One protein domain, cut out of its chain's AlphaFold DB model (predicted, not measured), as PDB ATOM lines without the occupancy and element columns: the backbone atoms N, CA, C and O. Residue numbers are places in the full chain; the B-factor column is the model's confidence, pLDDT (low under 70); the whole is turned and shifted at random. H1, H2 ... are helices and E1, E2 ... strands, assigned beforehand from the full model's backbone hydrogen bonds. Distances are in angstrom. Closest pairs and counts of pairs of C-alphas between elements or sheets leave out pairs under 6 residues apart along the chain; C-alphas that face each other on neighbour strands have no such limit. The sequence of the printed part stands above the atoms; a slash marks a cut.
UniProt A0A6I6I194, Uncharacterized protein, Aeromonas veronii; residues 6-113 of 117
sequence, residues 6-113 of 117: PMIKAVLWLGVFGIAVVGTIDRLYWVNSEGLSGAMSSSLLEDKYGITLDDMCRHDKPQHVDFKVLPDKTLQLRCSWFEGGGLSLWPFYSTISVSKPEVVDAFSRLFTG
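AT A GLANCE: This is residues 6 to 113 of the 117 residues of an uncharacterized protein of Aeromonas veronii (UniProt A0A6I6I194). A small, twisted sheet of four strands has the helix H3 packed across one face, while the long helix H1 leads away from it as an arm whose residues 6 to 18 stick out free. The short helix H2 sits beside the sheet, following directly on E1. The printed part has 108 residues, with three named helices and four named strands in the order H1 E1 H2 E2 E3 E4 H3; the sheet runs E1 E2 E3 E4, all antiparallel, and the class is mixed, helices and strands. It is only just compact, close to loose, with a radius of gyration of the C-alphas of 15.5 A, and elongated, spanning 55 by 29 by 21 A.

IN THESE COORDINATES: H1, residues 6 to 32, begins at C-alpha 6 (86.061, 151.707, 129.319) and is 39.0 A long. E1 is residues 36 to 41, 16.8 A, and H2 is residues 42 to 49, 10.7 A. E2 is residues 64 to 69, 16.6 A, beginning at C-alpha 64 (82.871, 124.613, 107.394). E3 is residues 75 to 80, 16.2 A, and E4 is residues 93 to 98, 16.1 A. H3, residues 101 to 112, is 16.3 A long and ends at C-alpha 112 (94.275, 114.250, 94.111).

HOW THE PARTS SIT: E1 and E4 are the edge strands. E1 and E2 are antiparallel at 158 degrees, with N 38 and O 67 3.1 A apart, within hydrogen-bond range. E2, E3 and E4 form a meander, each strand the antiparallel neighbour of the one before. The hairpin E2 and E3 has N 68 and O 76 at 2.8 A, and the hairpin E3 and E4 has N 77 and O 96 at 2.8 A, both within hydrogen-bond range. H3 is on the sheet at a height of 8.8 A over it, making two layers, helix on one face of a sheet. It lies only just over E1 and E2, with 3 of its C-alphas falling on each, and runs across the strands, at 90 degrees to E1 on the local plane. The closest C-alphas of E3 and H3, those of Leu 75 and Val 104, are 5.8 A apart. H1 only grazes the sheet, with its residues 27 to 31; the closest C-alphas of H1 and E1 are those of Val 31 and Ser 37, 6.0 A apart. H2 is only just on the sheet, with 5 pairs of C-alphas within 10 A, and only grazes it with residues 42 to 45. H2 and H3 are near each other, while H1 is apart from both. Every O i to N i+4 pair is within hydrogen-bond range in H1 and H2, and 6 of 8 in H3.

THE WHOLE: The two C-alphas farthest apart, those of Pro 6 and Glu 102, are 54.9 A apart. Without residues 6 to 18, the body spans 36 by 29 by 21 A. The printed part has no cut; the links H2 to E2, residues 50 to 63, and E3 to E4, residues 81 to 92, are long. The mean pLDDT of the printed part is 70.3, and 45 residues are under 70, among them residues 40 to 64, 81 to 91 and 108 to 113.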
ATOM      1  N   PRO A   6      85.029 151.687 130.359       79.44
ATOM      2  CA  PRO A   6      86.061 151.707 129.319       79.44
ATOM      3  C   PRO A   6      87.134 150.619 129.479       79.44
ATOM      4  O   PRO A   6      87.577 150.080 128.467       79.44
ATOM      5  N   MET A   7      87.513 150.232 130.705       75.12
ATOM      6  CA  MET A   7      88.440 149.110 130.917       75.12
ATOM      7  C   MET A   7      87.830 147.778 130.469       75.12
ATOM      8  O   MET A   7      88.514 146.993 129.822       75.12
ATOM      9  N   ILE A   8      86.538 147.542 130.727       81.00
ATOM     10  CA  ILE A   8      85.847 146.318 130.278       81.00
ATOM     11  C   ILE A   8      85.852 146.232 128.749       81.00
ATOM     12  O   ILE A   8      86.191 145.193 128.187       81.00
ATOM     13  N   LYS A   9      85.533 147.337 128.064       80.12
ATOM     14  CA  LYS A   9      85.587 147.394 126.597       80.12
ATOM     15  C   LYS A   9      86.998 147.154 126.063       80.12
ATOM     16  O   LYS A   9      87.150 146.396 125.114       80.12
ATOM     17  N   ALA A  10      88.016 147.768 126.666       82.25
ATOM     18  CA  ALA A  10      89.404 147.576 126.251       82.25
ATOM     19  C   ALA A  10      89.854 146.114 126.404       82.25
ATOM     20  O   ALA A  10      90.466 145.567 125.491       82.25
ATOM     21  N   VAL A  11      89.491 145.460 127.512       82.75
ATOM     22  CA  VAL A  11      89.785 144.038 127.749       82.75
ATOM     23  C   VAL A  11      89.051 143.141 126.750       82.75
ATOM     24  O   VAL A  11      89.657 142.215 126.219       82.75
ATOM     25  N   LEU A  12      87.785 143.432 126.435       84.75
ATOM     26  CA  LEU A  12      87.031 142.687 125.420       84.75
ATOM     27  C   LEU A  12      87.674 142.803 124.035       84.75
ATOM     28  O   LEU A  12      87.869 141.788 123.371       84.75
ATOM     29  N   TRP A  13      88.055 144.011 123.614       82.62
ATOM     30  CA  TRP A  13      88.729 144.217 122.330       82.62
ATOM     31  C   TRP A  13      90.099 143.540 122.269       82.62
ATOM     32  O   TRP A  13      90.422 142.924 121.257       82.62
ATOM     33  N   LEU A  14      90.876 143.590 123.355       84.88
ATOM     34  CA  LEU A  14      92.131 142.841 123.474       84.88
ATOM     35  C   LEU A  14      91.904 141.328 123.390       84.88
ATOM     36  O   LEU A  14      92.673 140.641 122.725       84.88
ATOM     37  N   GLY A  15      90.838 140.817 124.008       81.19
ATOM     38  CA  GLY A  15      90.447 139.410 123.913       81.19
ATOM     39  C   GLY A  15      90.104 139.000 122.481       81.19
ATOM     40  O   GLY A  15      90.646 138.019 121.978       81.19
ATOM     41  N   VAL A  16      89.270 139.786 121.792       80.50
ATOM     42  CA  VAL A  16      88.909 139.552 120.382       80.50
ATOM     43  C   VAL A  16      90.146 139.593 119.483       80.50
ATOM     44  O   VAL A  16      90.330 138.711 118.646       80.50
ATOM     45  N   PHE A  17      91.025 140.579 119.678       82.00
ATOM     46  CA  PHE A  17      92.261 140.689 118.910       82.00
ATOM     47  C   PHE A  17      93.200 139.502 119.163       82.00
ATOM     48  O   PHE A  17      93.733 138.929 118.217       82.00
ATOM     49  N   GLY A  18      93.354 139.081 120.423       81.56
ATOM     50  CA  GLY A  18      94.155 137.911 120.783       81.56
ATOM     51  C   GLY A  18      93.651 136.633 120.113       81.56
ATOM     52  O   GLY A  18      94.440 135.900 119.521       81.56
ATOM     53  N   ILE A  19      92.336 136.407 120.128       78.00
ATOM     54  CA  ILE A  19      91.692 135.275 119.444       78.00
ATOM     55  C   ILE A  19      91.963 135.319 117.934       78.00
ATOM     56  O   ILE A  19      92.340 134.304 117.353       78.00
ATOM     57  N   ALA A  20      91.834 136.487 117.297       75.50
ATOM     58  CA  ALA A  20      92.075 136.635 115.862       75.50
ATOM     59  C   ALA A  20      93.540 136.348 115.476       75.50
ATOM     60  O   ALA A  20      93.799 135.643 114.495       75.50
ATOM     61  N   VAL A  21      94.502 136.851 116.259       81.12
ATOM     62  CA  VAL A  21      95.937 136.611 116.030       81.12
ATOM     63  C   VAL A  21      96.267 135.129 116.195       81.12
ATOM     64  O   VAL A  21      96.886 134.539 115.309       81.12
ATOM     65  N   VAL A  22      95.815 134.507 117.287       80.81
ATOM     66  CA  VAL A  22      96.050 133.078 117.548       80.81
ATOM     67  C   VAL A  22      95.397 132.211 116.472       80.81
ATOM     68  O   VAL A  22      96.053 131.318 115.944       80.81
ATOM     69  N   GLY A  23      94.154 132.505 116.079       75.88
ATOM     70  CA  GLY A  23      93.462 131.782 115.010       75.88
ATOM     71  C   GLY A  23      94.175 131.881 113.658       75.88
ATOM     72  O   GLY A  23      94.272 130.890 112.937       75.88
ATOM     73  N   THR A  24      94.748 133.045 113.333       74.69
ATOM     74  CA  THR A  24      95.521 133.228 112.093       74.69
ATOM     75  C   THR A  24      96.808 132.400 112.099       74.69
ATOM     76  O   THR A  24      97.126 131.744 111.105       74.69
ATOM     77  N   ILE A  25      97.538 132.394 113.220       81.00
ATOM     78  CA  ILE A  25      98.767 131.601 113.378       81.00
ATOM     79  C   ILE A  25      98.454 130.100 113.325       81.00
ATOM     80  O   ILE A  25      99.153 129.352 112.647       81.00
ATOM     81  N   ASP A  26      97.389 129.659 113.996       80.50
ATOM     82  CA  ASP A  26      96.967 128.256 114.001       80.50
ATOM     83  C   ASP A  26      96.562 127.767 112.600       80.50
ATOM     84  O   ASP A  26      96.959 126.676 112.191       80.50
ATOM     85  N   ARG A  27      95.864 128.592 111.808       74.38
ATOM     86  CA  ARG A  27      95.564 128.269 110.404       74.38
ATOM     87  C   ARG A  27      96.829 128.181 109.551       74.38
ATOM     88  O   ARG A  27      96.954 127.261 108.747       74.38
ATOM     89  N   LEU A  28      97.772 129.111 109.716       77.69
ATOM     90  CA  LEU A  28      99.063 129.060 109.017       77.69
ATOM     91  C   LEU A  28      99.822 127.773 109.350       77.69
ATOM     92  O   LEU A  28     100.350 127.121 108.451       77.69
ATOM     93  N   TYR A  29      99.831 127.373 110.622       79.94
ATOM     94  CA  TYR A  29     100.421 126.108 111.049       79.94
ATOM     95  C   TYR A  29      99.701 124.903 110.432       79.94
ATOM     96  O   TYR A  29     100.347 123.970 109.959       79.94
ATOM     97  N   TRP A  30      98.369 124.923 110.384       77.81
ATOM     98  CA  TRP A  30      97.572 123.855 109.783       77.81
ATOM     99  C   TRP A  30      97.875 123.651 108.298       77.81
ATOM    100  O   TRP A  30      98.125 122.526 107.873       77.81
ATOM    101  N   VAL A  31      97.908 124.738 107.525       75.81
ATOM    102  CA  VAL A  31      98.163 124.692 106.077       75.81
ATOM    103  C   VAL A  31      99.616 124.312 105.770       75.81
ATOM    104  O   VAL A  31      99.862 123.606 104.800       75.81
ATOM    105  N   ASN A  32     100.574 124.757 106.591       78.31
ATOM    106  CA  ASN A  32     102.005 124.538 106.349       78.31
ATOM    107  C   ASN A  32     102.571 123.254 106.986       78.31
ATOM    108  O   ASN A  32     103.752 122.953 106.834       78.31
ATOM    109  N   SER A  33     101.772 122.513 107.751       75.88
ATOM    110  CA  SER A  33     102.222 121.264 108.370       75.88
ATOM    111  C   SER A  33     102.034 120.082 107.415       75.88
ATOM    112  O   SER A  33     101.121 120.077 106.596       75.88
ATOM    113  N   GLU A  34     102.867 119.048 107.551       75.19
ATOM    114  CA  GLU A  34     102.914 117.904 106.624       75.19
ATOM    115  C   GLU A  34     101.550 117.240 106.400       75.19
ATOM    116  O   GLU A  34     100.838 116.943 107.362       75.19
ATOM    117  N   GLY A  35     101.208 116.980 105.137       68.19
ATOM    118  CA  GLY A  35      99.957 116.341 104.733       68.19
ATOM    119  C   GLY A  35      99.187 117.138 103.682       68.19
ATOM    120  O   GLY A  35      99.454 118.316 103.448       68.19
ATOM    121  N   LEU A  36      98.215 116.492 103.043       72.88
ATOM    122  CA  LEU A  36      97.323 117.147 102.090       72.88
ATOM    123  C   LEU A  36      96.247 117.901 102.873       72.88
ATOM    124  O   LEU A  36      95.404 117.269 103.509       72.88
ATOM    125  N   SER A  37      96.291 119.231 102.858       72.00
ATOM    126  CA  SER A  37      95.304 120.080 103.529       72.00
ATOM    127  C   SER A  37      94.327 120.696 102.532       72.00
ATOM    128  O   SER A  37      94.669 120.974 101.383       72.00
ATOM    129  N   GLY A  38      93.097 120.921 102.975       70.56
ATOM    130  CA  GLY A  38      92.107 121.645 102.194       70.56
ATOM    131  C   GLY A  38      90.875 121.990 103.014       70.56
ATOM    132  O   GLY A  38      90.795 121.691 104.205       70.56
ATOM    133  N   ALA A  39      89.922 122.641 102.357       70.44
ATOM    134  CA  ALA A  39      88.736 123.192 102.990       70.44
ATOM    135  C   ALA A  39      87.494 122.819 102.171       70.44
ATOM    136  O   ALA A  39      87.512 122.907 100.941       70.44
ATOM    137  N   MET A  40      86.418 122.396 102.834       68.56
ATOM    138  CA  MET A  40      85.186 121.962 102.175       68.56
ATOM    139  C   MET A  40      83.940 122.446 102.930       68.56
ATOM    140  O   MET A  40      83.956 122.665 104.145       68.56
ATOM    141  N   SER A  41      82.850 122.655 102.186       65.88
ATOM    142  CA  SER A  41      81.528 122.897 102.768       65.88
ATOM    143  C   SER A  41      80.904 121.583 103.225       65.88
ATOM    144  O   SER A  41      81.061 120.551 102.575       65.88
ATOM    145  N   SER A  42      80.144 121.651 104.309       62.91
ATOM    146  CA  SER A  42      79.399 120.522 104.853       62.91
ATOM    147  C   SER A  42      78.412 119.887 103.881       62.91
ATOM    148  O   SER A  42      78.345 118.665 103.779       62.91
ATOM    149  N   SER A  43      77.725 120.717 103.099       64.56
ATOM    150  CA  SER A  43      76.791 120.275 102.058       64.56
ATOM    151  C   SER A  43      77.438 119.360 101.016       64.56
ATOM    152  O   SER A  43      76.820 118.400 100.572       64.56
ATOM    153  N   LEU A  44      78.699 119.614 100.653       65.19
ATOM    154  CA  LEU A  44      79.404 118.821  99.646       65.19
ATOM    155  C   LEU A  44      79.833 117.446 100.187       65.19
ATOM    156  O   LEU A  44      79.932 116.485  99.428       65.19
ATOM    157  N   LEU A  45      80.093 117.362 101.493       66.25
ATOM    158  CA  LEU A  45      80.411 116.122 102.202       66.25
ATOM    159  C   LEU A  45      79.196 115.194 102.266       66.25
ATOM    160  O   LEU A  45      79.304 114.010 101.947       66.25
ATOM    161  N   GLU A  46      78.042 115.752 102.621       66.50
ATOM    162  CA  GLU A  46      76.780 115.019 102.662       66.50
ATOM    163  C   GLU A  46      76.343 114.582 101.254       66.50
ATOM    164  O   GLU A  46      76.079 113.401 101.040       66.50
ATOM    165  N   ASP A  47      76.372 115.489 100.271       66.19
ATOM    166  CA  ASP A  47      75.941 115.219  98.890       66.19
ATOM    167  C   ASP A  47      76.815 114.168  98.178       66.19
ATOM    168  O   ASP A  47      76.304 113.312  97.458       66.19
ATOM    169  N   LYS A  48      78.140 114.175  98.401       64.12
ATOM    170  CA  LYS A  48      79.046 113.220  97.736       64.12
ATOM    171  C   LYS A  48      79.266 111.901  98.476       64.12
ATOM    172  O   LYS A  48      79.577 110.911  97.816       64.12
ATOM    173  N   TYR A  49      79.155 111.875  99.805       61.88
ATOM    174  CA  TYR A  49      79.534 110.702 100.610       61.88
ATOM    175  C   TYR A  49      78.426 110.181 101.519       61.88
ATOM    176  O   TYR A  49      78.615 109.142 102.149       61.88
ATOM    177  N   GLY A  50      77.292 110.880 101.622       61.66
ATOM    178  CA  GLY A  50      76.257 110.560 102.605       61.66
ATOM    179  C   GLY A  50      76.759 110.674 104.046       61.66
ATOM    180  O   GLY A  50      76.194 110.054 104.942       61.66
ATOM    181  N   ILE A  51      77.854 111.412 104.267       63.66
ATOM    182  CA  ILE A  51      78.427 111.635 105.591       63.66
ATOM    183  C   ILE A  51      77.803 112.908 106.148       63.66
ATOM    184  O   ILE A  51      78.182 114.020 105.776       63.66
ATOM    185  N   THR A  52      76.858 112.731 107.063       60.47
ATOM    186  CA  THR A  52      76.300 113.807 107.871       60.47
ATOM    187  C   THR A  52      77.332 114.258 108.891       60.47
ATOM    188  O   THR A  52      77.813 113.496 109.728       60.47
ATOM    189  N   LEU A  53      77.703 115.532 108.824       59.28
ATOM    190  CA  LEU A  53      78.691 116.091 109.737       59.28
ATOM    191  C   LEU A  53      78.211 116.194 111.186       59.28
ATOM    192  O   LEU A  53      79.057 116.305 112.070       59.28
ATOM    193  N   ASP A  54      76.904 116.102 111.430       54.91
ATOM    194  CA  ASP A  54      76.348 115.948 112.780       54.91
ATOM    195  C   ASP A  54      76.843 114.657 113.463       54.91
ATOM    196  O   ASP A  54      76.994 114.625 114.681       54.91
ATOM    197  N   ASP A  55      77.196 113.616 112.696       55.31
ATOM    198  CA  ASP A  55      77.749 112.372 113.255       55.31
ATOM    199  C   ASP A  55      79.245 112.478 113.582       55.31
ATOM    200  O   ASP A  55      79.778 111.700 114.378       55.31
ATOM    201  N   MET A  56      79.952 113.421 112.954       55.78
ATOM    202  CA  MET A  56      81.401 113.579 113.107       55.78
ATOM    203  C   MET A  56      81.765 114.722 114.051       55.78
ATOM    204  O   MET A  56      82.709 114.604 114.831       55.78
ATOM    205  N   CYS A  57      81.027 115.826 113.995       63.38
ATOM    206  CA  CYS A  57      81.297 117.042 114.737       63.38
ATOM    207  C   CYS A  57      80.329 117.147 115.917       63.38
ATOM    208  O   CYS A  57      79.130 116.973 115.777       63.38
ATOM    209  N   ARG A  58      80.850 117.478 117.104       56.19
ATOM    210  CA  ARG A  58      80.083 117.519 118.367       56.19
ATOM    211  C   ARG A  58      78.919 118.524 118.418       56.19
ATOM    212  O   ARG A  58      78.250 118.584 119.446       56.19
ATOM    213  N   HIS A  59      78.728 119.346 117.392       56.56
ATOM    214  CA  HIS A  59      77.780 120.454 117.398       56.56
ATOM    215  C   HIS A  59      76.842 120.360 116.204       56.56
ATOM    216  O   HIS A  59      77.315 120.108 115.099       56.56
ATOM    217  N   ASP A  60      75.558 120.634 116.450       48.25
ATOM    218  CA  ASP A  60      74.522 120.702 115.421       48.25
ATOM    219  C   ASP A  60      74.954 121.689 114.322       48.25
ATOM    220  O   ASP A  60      75.043 122.898 114.559       48.25
ATOM    221  N   LYS A  61      75.188 121.172 113.111       56.03
ATOM    222  CA  LYS A  61      75.428 121.914 111.858       56.03
ATOM    223  C   LYS A  61      76.772 122.647 111.746       56.03
ATOM    224  O   LYS A  61      76.806 123.876 111.616       56.03
ATOM    225  N   PRO A  62      77.903 121.933 111.667       57.16
ATOM    226  CA  PRO A  62      79.148 122.547 111.219       57.16
ATOM    227  C   PRO A  62      78.992 123.007 109.762       57.16
ATOM    228  O   PRO A  62      78.594 122.249 108.881       57.16
ATOM    229  N   GLN A  63      79.296 124.274 109.495       61.25
ATOM    230  CA  GLN A  63      79.139 124.872 108.158       61.25
ATOM    231  C   GLN A  63      80.425 124.803 107.331       61.25
ATOM    232  O   GLN A  63      80.405 124.896 106.100       61.25
ATOM    233  N   HIS A  64      81.560 124.637 108.012       68.31
ATOM    234  CA  HIS A  64      82.871 124.613 107.394       68.31
ATOM    235  C   HIS A  64      83.777 123.561 108.026       68.31
ATOM    236  O   HIS A  64      83.871 123.466 109.254       68.31
ATOM    237  N   VAL A  65      84.452 122.805 107.163       72.75
ATOM    238  CA  VAL A  65      85.361 121.734 107.554       72.75
ATOM    239  C   VAL A  65      86.691 121.957 106.863       72.75
ATOM    240  O   VAL A  65      86.788 121.875 105.638       72.75
ATOM    241  N   ASP A  66      87.717 122.208 107.665       77.25
ATOM    242  CA  ASP A  66      89.093 122.068 107.212       77.25
ATOM    243  C   ASP A  66      89.505 120.617 107.423       77.25
ATOM    244  O   ASP A  66      89.231 120.026 108.465       77.25
ATOM    245  N   PHE A  67      90.167 120.020 106.448       78.50
ATOM    246  CA  PHE A  67      90.662 118.659 106.567       78.50
ATOM    247  C   PHE A  67      92.156 118.612 106.308       78.50
ATOM    248  O   PHE A  67      92.749 119.509 105.697       78.50
ATOM    249  N   LYS A  68      92.758 117.528 106.776       81.19
ATOM    250  CA  LYS A  68      94.158 117.233 106.557       81.19
ATOM    251  C   LYS A  68      94.394 115.732 106.536       81.19
ATOM    252  O   LYS A  68      94.118 115.054 107.520       81.19
ATOM    253  N   VAL A  69      94.923 115.221 105.431       78.19
ATOM    254  CA  VAL A  69      95.376 113.831 105.328       78.19
ATOM    255  C   VAL A  69      96.853 113.787 105.688       78.19
ATOM    256  O   VAL A  69      97.688 114.362 104.991       78.19
ATOM    257  N   LEU A  70      97.167 113.136 106.802       80.31
ATOM    258  CA  LEU A  70      98.529 112.958 107.281       80.31
ATOM    259  C   LEU A  70      99.255 111.816 106.536       80.31
ATOM    260  O   LEU A  70      98.602 110.928 105.977       80.31
ATOM    261  N   PRO A  71     100.605 111.792 106.550       75.81
ATOM    262  CA  PRO A  71     101.400 110.745 105.894       75.81
ATOM    263  C   PRO A  71     101.112 109.317 106.387       75.81
ATOM    264  O   PRO A  71     101.299 108.352 105.651       75.81
ATOM    265  N   ASP A  72     100.630 109.173 107.621       79.25
ATOM    266  CA  ASP A  72     100.238 107.907 108.249       79.25
ATOM    267  C   ASP A  72      98.831 107.430 107.840       79.25
ATOM    268  O   ASP A  72      98.310 106.478 108.418       79.25
ATOM    269  N   LYS A  73      98.211 108.080 106.843       73.69
ATOM    270  CA  LYS A  73      96.818 107.859 106.427       73.69
ATOM    271  C   LYS A  73      95.807 108.153 107.538       73.69
ATOM    272  O   LYS A  73      94.724 107.571 107.558       73.69
ATOM    273  N   THR A  74      96.114 109.079 108.439       78.06
ATOM    274  CA  THR A  74      95.117 109.636 109.355       78.06
ATOM    275  C   THR A  74      94.450 110.855 108.716       78.06
ATOM    276  O   THR A  74      95.121 111.809 108.325       78.06
ATOM    277  N   LEU A  75      93.119 110.854 108.637       76.56
ATOM    278  CA  LEU A  75      92.331 112.019 108.234       76.56
ATOM    279  C   LEU A  75      92.000 112.844 109.479       76.56
ATOM    280  O   LEU A  75      91.244 112.398 110.338       76.56
ATOM    281  N   GLN A  76      92.546 114.051 109.584       79.56
ATOM    282  CA  GLN A  76      92.121 115.024 110.581       79.56
ATOM    283  C   GLN A  76      91.094 115.984 109.987       79.56
ATOM    284  O   GLN A  76      91.277 116.496 108.887       79.56
ATOM    285  N   LEU A  77      90.037 116.257 110.739       78.50
ATOM    286  CA  LEU A  77      88.960 117.177 110.391       78.50
ATOM    287  C   LEU A  77      88.854 118.238 111.481       78.50
ATOM    288  O   LEU A  77      88.832 117.907 112.662       78.50
ATOM    289  N   ARG A  78      88.762 119.506 111.097       79.31
ATOM    290  CA  ARG A  78      88.478 120.647 111.967       79.31
ATOM    291  C   ARG A  78      87.113 121.205 111.594       79.31
ATOM    292  O   ARG A  78      86.960 121.840 110.553       79.31
ATOM    293  N   CYS A  79      86.132 120.975 112.456       76.31
ATOM    294  CA  CYS A  79      84.776 121.480 112.268       76.31
ATOM    295  C   CYS A  79      84.627 122.833 112.961       76.31
ATOM    296  O   CYS A  79      84.731 122.888 114.187       76.31
ATOM    297  N   SER A  80      84.383 123.900 112.199       73.25
ATOM    298  CA  SER A  80      84.142 125.246 112.740       73.25
ATOM    299  C   SER A  80      82.697 125.418 113.212       73.25
ATOM    300  O   SER A  80      81.773 124.881 112.600       73.25
ATOM    301  N   TRP A  81      82.503 126.202 114.277       68.12
ATOM    302  CA  TRP A  81      81.189 126.536 114.843       68.12
ATOM    303  C   TRP A  81      80.601 127.846 114.302       68.12
ATOM    304  O   TRP A  81      79.468 128.184 114.635       68.12
ATOM    305  N   PHE A  82      81.353 128.606 113.500       61.00
ATOM    306  CA  PHE A  82      80.880 129.879 112.953       61.00
ATOM    307  C   PHE A  82      80.243 129.739 111.567       61.00
ATOM    308  O   PHE A  82      80.802 129.125 110.657       61.00
ATOM    309  N   GLU A  83      79.091 130.392 111.404       51.44
ATOM    310  CA  GLU A  83      78.464 130.659 110.111       51.44
ATOM    311  C   GLU A  83      79.239 131.763 109.379       51.44
ATOM    312  O   GLU A  83      79.385 132.876 109.885       51.44
ATOM    313  N   GLY A  84      79.730 131.462 108.173       45.81
ATOM    314  CA  GLY A  84      80.361 132.452 107.297       45.81
ATOM    315  C   GLY A  84      81.785 132.095 106.882       45.81
ATOM    316  O   GLY A  84      82.750 132.445 107.548       45.81
ATOM    317  N   GLY A  85      81.897 131.459 105.715       47.66
ATOM    318  CA  GLY A  85      83.062 131.578 104.837       47.66
ATOM    319  C   GLY A  85      84.391 131.036 105.364       47.66
ATOM    320  O   GLY A  85      85.243 131.794 105.813       47.66
ATOM    321  N   GLY A  86      84.642 129.743 105.152       51.50
ATOM    322  CA  GLY A  86      85.996 129.274 104.828       51.50
ATOM    323  C   GLY A  86      87.051 129.291 105.940       51.50
ATOM    324  O   GLY A  86      88.224 129.050 105.647       51.50
ATOM    325  N   LEU A  87      86.687 129.650 107.175       56.91
ATOM    326  CA  LEU A  87      87.627 129.911 108.263       56.91
ATOM    327  C   LEU A  87      87.252 129.101 109.510       56.91
ATOM    328  O   LEU A  87      86.283 129.410 110.203       56.91
ATOM    329  N   SER A  88      88.048 128.072 109.824       65.62
ATOM    330  CA  SER A  88      88.114 127.546 111.189       65.62
ATOM    331  C   SER A  88      88.950 128.506 112.039       65.62
ATOM    332  O   SER A  88      90.125 128.758 111.769       65.62
ATOM    333  N   LEU A  89      88.315 129.124 113.037       64.69
ATOM    334  CA  LEU A  89      88.972 130.050 113.958       64.69
ATOM    335  C   LEU A  89      89.091 129.384 115.314       64.69
ATOM    336  O   LEU A  89      88.089 128.992 115.903       64.69
ATOM    337  N   TRP A  90      90.310 129.287 115.832       63.91
ATOM    338  CA  TRP A  90      90.522 128.888 117.219       63.91
ATOM    339  C   TRP A  90      89.892 129.926 118.170       63.91
ATOM    340  O   TRP A  90      90.005 131.121 117.889       63.91
ATOM    341  N   PRO A  91      89.263 129.539 119.299       63.38
ATOM    342  CA  PRO A  91      89.018 128.182 119.809       63.38
ATOM    343  C   PRO A  91      87.692 127.554 119.336       63.38
ATOM    344  O   PRO A  91      87.221 126.585 119.924       63.38
ATOM    345  N   PHE A  92      87.054 128.109 118.312       73.56
ATOM    346  CA  PHE A  92      85.690 127.781 117.893       73.56
ATOM    347  C   PHE A  92      85.629 126.661 116.855       73.56
ATOM    348  O   PHE A  92      84.811 126.690 115.935       73.56
ATOM    349  N   TYR A  93      86.520 125.683 116.979       75.00
ATOM    350  CA  TYR A  93      86.475 124.475 116.176       75.00
ATOM    351  C   TYR A  93      86.780 123.245 117.027       75.00
ATOM    352  O   TYR A  93      87.472 123.315 118.042       75.00
ATOM    353  N   SER A  94      86.297 122.091 116.578       74.06
ATOM    354  CA  SER A  94      86.655 120.787 117.138       74.06
ATOM    355  C   SER A  94      87.489 119.988 116.146       74.06
ATOM    356  O   SER A  94      87.096 119.874 114.984       74.06
ATOM    357  N   THR A  95      88.597 119.404 116.607       76.31
ATOM    358  CA  THR A  95      89.412 118.484 115.802       76.31
ATOM    359  C   THR A  95      88.978 117.041 116.035       76.31
ATOM    360  O   THR A  95      88.902 116.596 117.181       76.31
ATOM    361  N   ILE A  96      88.741 116.300 114.957       76.06
ATOM    362  CA  ILE A  96      88.463 114.862 114.963       76.06
ATOM    363  C   ILE A  96      89.511 114.167 114.102       76.06
ATOM    364  O   ILE A  96      89.834 114.641 113.017       76.06
ATOM    365  N   SER A  97      90.014 113.029 114.571       76.62
ATOM    366  CA  SER A  97      90.927 112.179 113.808       76.62
ATOM    367  C   SER A  97      90.219 110.887 113.429       76.62
ATOM    368  O   SER A  97      89.676 110.193 114.288       76.62
ATOM    369  N   VAL A  98      90.241 110.555 112.145       72.12
ATOM    370  CA  VAL A  98      89.635 109.357 111.572       72.12
ATOM    371  C   VAL A  98      90.735 108.530 110.922       72.12
ATOM    372  O   VAL A  98      91.397 108.978 109.991       72.12
ATOM    373  N   SER A  99      90.921 107.306 111.405       72.50
ATOM    374  CA  SER A  99      91.920 106.354 110.897       72.50
ATOM    375  C   SER A  99      91.299 105.190 110.114       72.50
ATOM    376  O   SER A  99      91.964 104.195 109.836       72.50
ATOM    377  N   LYS A 100      90.009 105.284 109.758       73.00
ATOM    378  CA  LYS A 100      89.326 104.266 108.947       73.00
ATOM    379  C   LYS A 100      89.866 104.308 107.506       73.00
ATOM    380  O   LYS A 100      89.641 105.316 106.836       73.00
ATOM    381  N   PRO A 101      90.511 103.236 107.002       70.44
ATOM    382  CA  PRO A 101      91.204 103.258 105.710       70.44
ATOM    383  C   PRO A 101      90.296 103.609 104.528       70.44
ATOM    384  O   PRO A 101      90.690 104.381 103.663       70.44
ATOM    385  N   GLU A 102      89.066 103.088 104.522       70.56
ATOM    386  CA  GLU A 102      88.066 103.326 103.469       70.56
ATOM    387  C   GLU A 102      87.679 104.807 103.363       70.56
ATOM    388  O   GLU A 102      87.570 105.355 102.268       70.56
ATOM    389  N   VAL A 103      87.526 105.472 104.511       68.00
ATOM    390  CA  VAL A 103      87.170 106.895 104.581       68.00
ATOM    391  C   VAL A 103      88.346 107.751 104.126       68.00
ATOM    392  O   VAL A 103      88.162 108.679 103.347       68.00
ATOM    393  N   VAL A 104      89.561 107.423 104.569       70.75
ATOM    394  CA  VAL A 104      90.775 108.171 104.211       70.75
ATOM    395  C   VAL A 104      91.072 108.064 102.713       70.75
ATOM    396  O   VAL A 104      91.452 109.061 102.099       70.75
ATOM    397  N   ASP A 105      90.881 106.888 102.113       71.06
ATOM    398  CA  ASP A 105      91.107 106.659 100.683       71.06
ATOM    399  C   ASP A 105      90.078 107.405  99.820       71.06
ATOM    400  O   ASP A 105      90.452 108.143  98.907       71.06
ATOM    401  N   ALA A 106      88.788 107.307 100.168       69.56
ATOM    402  CA  ALA A 106      87.719 108.052  99.503       69.56
ATOM    403  C   ALA A 106      87.945 109.572  99.577       69.56
ATOM    404  O   ALA A 106      87.738 110.286  98.593       69.56
ATOM    405  N   PHE A 107      88.419 110.052 100.731       70.06
ATOM    406  CA  PHE A 107      88.728 111.458 100.952       70.06
ATOM    407  C   PHE A 107      89.966 111.900 100.166       70.06
ATOM    408  O   PHE A 107      89.950 112.955  99.550       70.06
ATOM    409  N   SER A 108      91.029 111.095 100.120       68.62
ATOM    410  CA  SER A 108      92.255 111.436  99.384       68.62
ATOM    411  C   SER A 108      91.999 111.562  97.876       68.62
ATOM    412  O   SER A 108      92.422 112.545  97.267       68.62
ATOM    413  N   ARG A 109      91.217 110.637  97.297       69.75
ATOM    414  CA  ARG A 109      90.872 110.622  95.861       69.75
ATOM    415  C   ARG A 109      90.121 111.870  95.379       69.75
ATOM    416  O   ARG A 109      90.246 112.242  94.217       69.75
ATOM    417  N   LEU A 110      89.364 112.552  96.243       64.94
ATOM    418  CA  LEU A 110      88.706 113.827  95.899       64.94
ATOM    419  C   LEU A 110      89.688 114.930  95.533       64.94
ATOM    420  O   LEU A 110      89.391 115.756  94.673       64.94
ATOM    421  N   PHE A 111      90.805 114.985  96.255       61.84
ATOM    422  CA  PHE A 111      91.712 116.127  96.237       61.84
ATOM    423  C   PHE A 111      92.946 115.879  95.385       61.84
ATOM    424  O   PHE A 111      93.558 116.837  94.923       61.84
ATOM    425  N   THR A 112      93.281 114.616  95.125       59.69
ATOM    426  CA  THR A 112      94.275 114.250  94.111       59.69
ATOM    427  C   THR A 112      93.685 114.190  92.698       59.69
ATOM    428  O   THR A 112      94.445 114.140  91.738       59.69
ATOM    429  N   GLY A 113      92.353 114.243  92.551       47.84
ATOM    430  CA  GLY A 113      91.674 114.014  91.274       47.84
ATOM    431  C   GLY A 113      91.659 112.527  90.881       47.84
ATOM    432  O   GLY A 113      92.291 111.708  91.552       47.84
TER     433      GLY A 113